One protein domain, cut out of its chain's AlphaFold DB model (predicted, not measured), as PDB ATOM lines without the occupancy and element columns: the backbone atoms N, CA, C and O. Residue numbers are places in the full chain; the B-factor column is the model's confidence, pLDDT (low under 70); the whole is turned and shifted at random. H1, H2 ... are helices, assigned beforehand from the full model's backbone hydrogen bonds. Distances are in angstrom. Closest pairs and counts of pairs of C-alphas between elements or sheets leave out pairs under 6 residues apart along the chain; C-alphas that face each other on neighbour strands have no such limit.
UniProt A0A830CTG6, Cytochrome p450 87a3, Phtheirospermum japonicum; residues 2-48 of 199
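AT A GLANCE: This is residues 2 to 48 of the 199 residues of the protein "Cytochrome p450 87a3" of Phtheirospermum japonicum (UniProt A0A830CTG6). One long helix, H1, sticks out as a straight arm with residues 2 to 13, and its last turns meet a small head made of a short helix, H2, and the loop between the two helices. H2 is set steeply to H1, and after it a tail leaves the head in a hook, with residues 41 to 46 sticking out. The printed part has 47 residues, with two named helices in the order H1, H2 and no named strand; the class is all helix. The whole is loose, with a radius of gyration of the C-alphas of 12.6 A, and elongated, spanning 39 by 22 by 16 A.

HOW THE PARTS SIT: H1, residues 2 to 22, stands free with residues 2 to 13. H2, residues 33 to 40, touches H1, which meets it with residues 18 to 22 alone. The closest C-alphas of the two are those of Leu 22 and Ile 38, 7.4 A apart. Their lines stand at a steep tilt of 59 degrees, and they run the same way. Their centres are 16.8 A apart. In H1 and H2 every O i to N i+4 pair is within hydrogen-bond range.

IN THESE COORDINATES: H1 begins at C-alpha 2, at (125.689, 145.322, 157.565), and ends at C-alpha 22, at (125.366, 121.664, 137.897), 30.8 A from first to last C-alpha. H2 runs 10.5 A, from Leu 33 to Asp 40, where the C-alpha is at (119.902, 114.130, 145.773).

THE WHOLE: The two C-alphas farthest apart are those of Met 2 and Asn 27, 39.7 A. The printed part has no cut. The link from H1 to H2 has 10 residues and is short. The mean pLDDT of the printed part is 84.1; residues 2 to 4 and 26 to 29 are under 70.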
ATOM      1  N   MET A   2     124.414 146.007 157.922       42.28
ATOM      2  CA  MET A   2     125.689 145.322 157.565       42.28
ATOM      3  C   MET A   2     125.677 143.783 157.671       42.28
ATOM      4  O   MET A   2     126.303 143.112 156.853       42.28
ATOM      5  N   VAL A   3     124.968 143.215 158.655       56.91
ATOM      6  CA  VAL A   3     124.848 141.751 158.822       56.91
ATOM      7  C   VAL A   3     124.099 141.112 157.641       56.91
ATOM      8  O   VAL A   3     124.471 140.023 157.211       56.91
ATOM      9  N   SER A   4     123.121 141.820 157.058       65.38
ATOM     10  CA  SER A   4     122.378 141.365 155.870       65.38
ATOM     11  C   SER A   4     123.293 141.240 154.651       65.38
ATOM     12  O   SER A   4     123.390 140.166 154.071       65.38
ATOM     13  N   ARG A   5     124.093 142.278 154.363       74.19
ATOM     14  CA  ARG A   5     125.006 142.296 153.205       74.19
ATOM     15  C   ARG A   5     126.079 141.206 153.243       74.19
ATOM     16  O   ARG A   5     126.427 140.638 152.212       74.19
ATOM     17  N   LYS A   6     126.628 140.897 154.425       80.88
ATOM     18  CA  LYS A   6     127.622 139.814 154.563       80.88
ATOM     19  C   LYS A   6     126.988 138.439 154.349       80.88
ATOM     20  O   LYS A   6     127.579 137.607 153.667       80.88
ATOM     21  N   LYS A   7     125.788 138.220 154.894       81.75
ATOM     22  CA  LYS A   7     125.009 136.994 154.680       81.75
ATOM     23  C   LYS A   7     124.649 136.808 153.203       81.75
ATOM     24  O   LYS A   7     124.839 135.718 152.677       81.75
ATOM     25  N   GLU A   8     124.191 137.870 152.545       87.06
ATOM     26  CA  GLU A   8     123.887 137.886 151.109       87.06
ATOM     27  C   GLU A   8     125.110 137.471 150.287       87.06
ATOM     28  O   GLU A   8     125.019 136.547 149.491       87.06
ATOM     29  N   LYS A   9     126.289 138.043 150.562       90.69
ATOM     30  CA  LYS A   9     127.523 137.697 149.840       90.69
ATOM     31  C   LYS A   9     127.934 136.225 149.986       90.69
ATOM     32  O   LYS A   9     128.404 135.632 149.020       90.69
ATOM     33  N   VAL A  10     127.789 135.637 151.177       89.88
ATOM     34  CA  VAL A  10     128.058 134.200 151.381       89.88
ATOM     35  C   VAL A  10     127.048 133.359 150.610       89.88
ATOM     36  O   VAL A  10     127.431 132.395 149.958       89.88
ATOM     37  N   SER A  11     125.771 133.744 150.642       90.94
ATOM     38  CA  SER A  11     124.729 133.039 149.900       90.94
ATOM     39  C   SER A  11     124.941 133.104 148.388       90.94
ATOM     40  O   SER A  11     124.754 132.092 147.727       90.94
ATOM     41  N   GLU A  12     125.345 134.248 147.834       93.94
ATOM     42  CA  GLU A  12     125.633 134.343 146.398       93.94
ATOM     43  C   GLU A  12     126.810 133.450 146.004       93.94
ATOM     44  O   GLU A  12     126.682 132.666 145.071       93.94
ATOM     45  N   LYS A  13     127.889 133.422 146.796       93.94
ATOM     46  CA  LYS A  13     129.001 132.482 146.568       93.94
ATOM     47  C   LYS A  13     128.568 131.015 146.592       93.94
ATOM     48  O   LYS A  13     129.054 130.219 145.800       93.94
ATOM     49  N   ILE A  14     127.674 130.634 147.508       92.81
ATOM     50  CA  ILE A  14     127.155 129.261 147.555       92.81
ATOM     51  C   ILE A  14     126.326 128.958 146.302       92.81
ATOM     52  O   ILE A  14     126.484 127.891 145.717       92.81
ATOM     53  N   LYS A  15     125.476 129.891 145.856       93.69
ATOM     54  CA  LYS A  15     124.697 129.736 144.620       93.69
ATOM     55  C   LYS A  15     125.585 129.616 143.383       93.69
ATOM     56  O   LYS A  15     125.288 128.782 142.534       93.69
ATOM     57  N   GLU A  16     126.641 130.423 143.290       94.12
ATOM     58  CA  GLU A  16     127.655 130.338 142.231       94.12
ATOM     59  C   GLU A  16     128.240 128.920 142.184       94.12
ATOM     60  O   GLU A  16     128.055 128.230 141.188       94.12
ATOM     61  N   MET A  17     128.770 128.413 143.307       92.00
ATOM     62  CA  MET A  17     129.325 127.049 143.386       92.00
ATOM     63  C   MET A  17     128.316 125.955 142.999       92.00
ATOM     64  O   MET A  17     128.673 124.981 142.338       92.00
ATOM     65  N   VAL A  18     127.049 126.093 143.409       91.56
ATOM     66  CA  VAL A  18     125.980 125.146 143.044       91.56
ATOM     67  C   VAL A  18     125.733 125.159 141.534       91.56
ATOM     68  O   VAL A  18     125.592 124.101 140.926       91.56
ATOM     69  N   ASN A  19     125.661 126.342 140.921       91.62
ATOM     70  CA  ASN A  19     125.416 126.467 139.485       91.62
ATOM     71  C   ASN A  19     126.604 125.963 138.658       91.62
ATOM     72  O   ASN A  19     126.379 125.252 137.682       91.62
ATOM     73  N   ASP A  20     127.833 126.253 139.084       90.12
ATOM     74  CA  ASP A  20     129.054 125.790 138.419       90.12
ATOM     75  C   ASP A  20     129.121 124.253 138.391       90.12
ATOM     76  O   ASP A  20     129.386 123.643 137.352       90.12
ATOM     77  N   ARG A  21     128.791 123.602 139.514       88.81
ATOM     78  CA  ARG A  21     128.770 122.133 139.605       88.81
ATOM     79  C   ARG A  21     127.636 121.491 138.817       88.81
ATOM     80  O   ARG A  21     127.832 120.424 138.250       88.81
ATOM     81  N   LEU A  22     126.473 122.136 138.735       86.88
ATOM     82  CA  LEU A  22     125.366 121.664 137.897       86.88
ATOM     83  C   LEU A  22     125.653 121.792 136.396       86.88
ATOM     84  O   LEU A  22     125.096 121.034 135.609       86.88
ATOM     85  N   GLY A  23     126.488 122.756 135.998       84.69
ATOM     86  CA  GLY A  23     126.954 122.904 134.617       84.69
ATOM     87  C   GLY A  23     128.098 121.956 134.243       84.69
ATOM     88  O   GLY A  23     128.455 121.870 133.069       84.69
ATOM     89  N   SER A  24     128.679 121.256 135.220       82.31
ATOM     90  CA  SER A  24     129.805 120.344 135.019       82.31
ATOM     91  C   SER A  24     129.330 118.934 134.629       82.31
ATOM     92  O   SER A  24     128.239 118.521 135.027       82.31
ATOM     93  N   PRO A  25     130.123 118.152 133.867       75.25
ATOM     94  CA  PRO A  25     129.773 116.772 133.527       75.25
ATOM     95  C   PRO A  25     129.507 115.921 134.779       75.25
ATOM     96  O   PRO A  25     130.237 116.022 135.759       75.25
ATOM     97  N   GLN A  26     128.513 115.025 134.734       59.16
ATOM     98  CA  GLN A  26     128.052 114.243 135.897       59.16
ATOM     99  C   GLN A  26     129.161 113.425 136.600       59.16
ATOM    100  O   GLN A  26     129.104 113.219 137.810       59.16
ATOM    101  N   ASN A  27     130.189 112.999 135.855       56.50
ATOM    102  CA  ASN A  27     131.347 112.248 136.366       56.50
ATOM    103  C   ASN A  27     132.430 113.140 137.011       56.50
ATOM    104  O   ASN A  27     133.420 112.620 137.514       56.50
ATOM    105  N   ALA A  28     132.258 114.463 136.971       59.16
ATOM    106  CA  ALA A  28     133.142 115.466 137.565       59.16
ATOM    107  C   ALA A  28     132.562 116.074 138.856       59.16
ATOM    108  O   ALA A  28     133.119 117.028 139.391       59.16
ATOM    109  N   VAL A  29     131.426 115.564 139.348       64.50
ATOM    110  CA  VAL A  29     130.853 116.018 140.617       64.50
ATOM    111  C   VAL A  29     131.649 115.394 141.759       64.50
ATOM    112  O   VAL A  29     131.566 114.184 141.976       64.50
ATOM    113  N   ASP A  30     132.392 116.242 142.472       70.38
ATOM    114  CA  ASP A  30     133.189 115.886 143.647       70.38
ATOM    115  C   ASP A  30     132.414 114.977 144.616       70.38
ATOM    116  O   ASP A  30     131.221 115.182 144.868       70.38
ATOM    117  N   ASP A  31     133.104 113.994 145.199       83.50
ATOM    118  CA  ASP A  31     132.563 113.138 146.262       83.50
ATOM    119  C   ASP A  31     132.580 113.869 147.614       83.50
ATOM    120  O   ASP A  31     133.239 113.484 148.577       83.50
ATOM    121  N   ASP A  32     131.896 115.011 147.650       90.56
ATOM    122  CA  ASP A  32     131.737 115.842 148.832       90.56
ATOM    123  C   ASP A  32     130.259 116.091 149.151       90.56
ATOM    124  O   ASP A  32     129.344 115.700 148.421       90.56
ATOM    125  N   LEU A  33     130.017 116.768 150.274       91.75
ATOM    126  CA  LEU A  33     128.669 117.049 150.752       91.75
ATOM    127  C   LEU A  33     127.804 117.790 149.717       91.75
ATOM    128  O   LEU A  33     126.629 117.466 149.556       91.75
ATOM    129  N   LEU A  34     128.355 118.791 149.028       92.12
ATOM    130  CA  LEU A  34     127.600 119.570 148.048       92.12
ATOM    131  C   LEU A  34     127.368 118.746 146.770       92.12
ATOM    132  O   LEU A  34     126.284 118.818 146.193       92.12
ATOM    133  N   GLY A  35     128.331 117.920 146.360       91.00
ATOM    134  CA  GLY A  35     128.153 116.954 145.280       91.00
ATOM    135  C   GLY A  35     127.046 115.943 145.579       91.00
ATOM    136  O   GLY A  35     126.175 115.720 144.737       91.00
ATOM    137  N   GLN A  36     127.009 115.403 146.800       91.44
ATOM    138  CA  GLN A  36     125.930 114.518 147.244       91.44
ATOM    139  C   GLN A  36     124.570 115.229 147.233       91.44
ATOM    140  O   GLN A  36     123.612 114.703 146.674       91.44
ATOM    141  N   MET A  37     124.484 116.456 147.756       92.19
ATOM    142  CA  MET A  37     123.237 117.233 147.727       92.19
ATOM    143  C   MET A  37     122.731 117.498 146.303       92.19
ATOM    144  O   MET A  37     121.524 117.482 146.073       92.19
ATOM    145  N   ILE A  38     123.634 117.738 145.347       91.12
ATOM    146  CA  ILE A  38     123.283 117.906 143.931       91.12
ATOM    147  C   ILE A  38     122.721 116.602 143.352       91.12
ATOM    148  O   ILE A  38     121.704 116.640 142.664       91.12
ATOM    149  N   LYS A  39     123.330 115.449 143.659       89.12
ATOM    150  CA  LYS A  39     122.807 114.129 143.254       89.12
ATOM    151  C   LYS A  39     121.411 113.881 143.841       89.12
ATOM    152  O   LYS A  39     120.532 113.378 143.143       89.12
ATOM    153  N   ASP A  40     121.185 114.294 145.086       91.38
ATOM    154  CA  ASP A  40     119.902 114.130 145.773       91.38
ATOM    155  C   ASP A  40     118.781 114.998 145.184       91.38
ATOM    156  O   ASP A  40     117.616 114.630 145.321       91.38
ATOM    157  N   MET A  41     119.091 116.085 144.463       90.44
ATOM    158  CA  MET A  41     118.073 116.893 143.766       90.44
ATOM    159  C   MET A  41     117.243 116.066 142.774       90.44
ATOM    160  O   MET A  41     116.066 116.357 142.571       90.44
ATOM    161  N   SER A  42     117.843 115.041 142.161       86.31
ATOM    162  CA  SER A  42     117.164 114.154 141.206       86.31
ATOM    163  C   SER A  42     116.333 113.059 141.882       86.31
ATOM    164  O   SER A  42     115.461 112.479 141.243       86.31
ATOM    165  N   ASN A  43     116.598 112.770 143.160       87.88
ATOM    166  CA  ASN A  43     116.017 111.633 143.884       87.88
ATOM    167  C   ASN A  43     115.038 112.059 144.990       87.88
ATOM    168  O   ASN A  43     114.214 111.261 145.431       87.88
ATOM    169  N   VAL A  44     115.135 113.304 145.469       92.25
ATOM    170  CA  VAL A  44     114.421 113.798 146.648       92.25
ATOM    171  C   VAL A  44     113.761 115.143 146.343       92.25
ATOM    172  O   VAL A  44     114.406 116.188 146.315       92.25
ATOM    173  N   ASN A  45     112.431 115.131 146.204       89.06
ATOM    174  CA  ASN A  45     111.639 116.265 145.703       89.06
ATOM    175  C   ASN A  45     111.815 117.597 146.460       89.06
ATOM    176  O   ASN A  45     111.600 118.658 145.881       89.06
ATOM    177  N   PHE A  46     112.162 117.575 147.752       91.94
ATOM    178  CA  PHE A  46     112.331 118.808 148.533       91.94
ATOM    179  C   PHE A  46     113.740 119.419 148.426       91.94
ATOM    180  O   PHE A  46     113.951 120.547 148.881       91.94
ATOM    181  N   VAL A  47     114.713 118.701 147.851       93.62
ATOM    182  CA  VAL A  47     116.101 119.161 147.729       93.62
ATOM    183  C   VAL A  47     116.211 120.080 146.514       93.62
ATOM    184  O   VAL A  47     116.444 119.662 145.387       93.62
ATOM    185  N   THR A  48     116.009 121.375 146.746       94.19
ATOM    186  CA  THR A  48     116.116 122.427 145.725       94.19
ATOM    187  C   THR A  48     117.438 123.189 145.837       94.19
ATOM    188  O   THR A  48     118.079 123.180 146.887       94.19
TER     189      THR A  48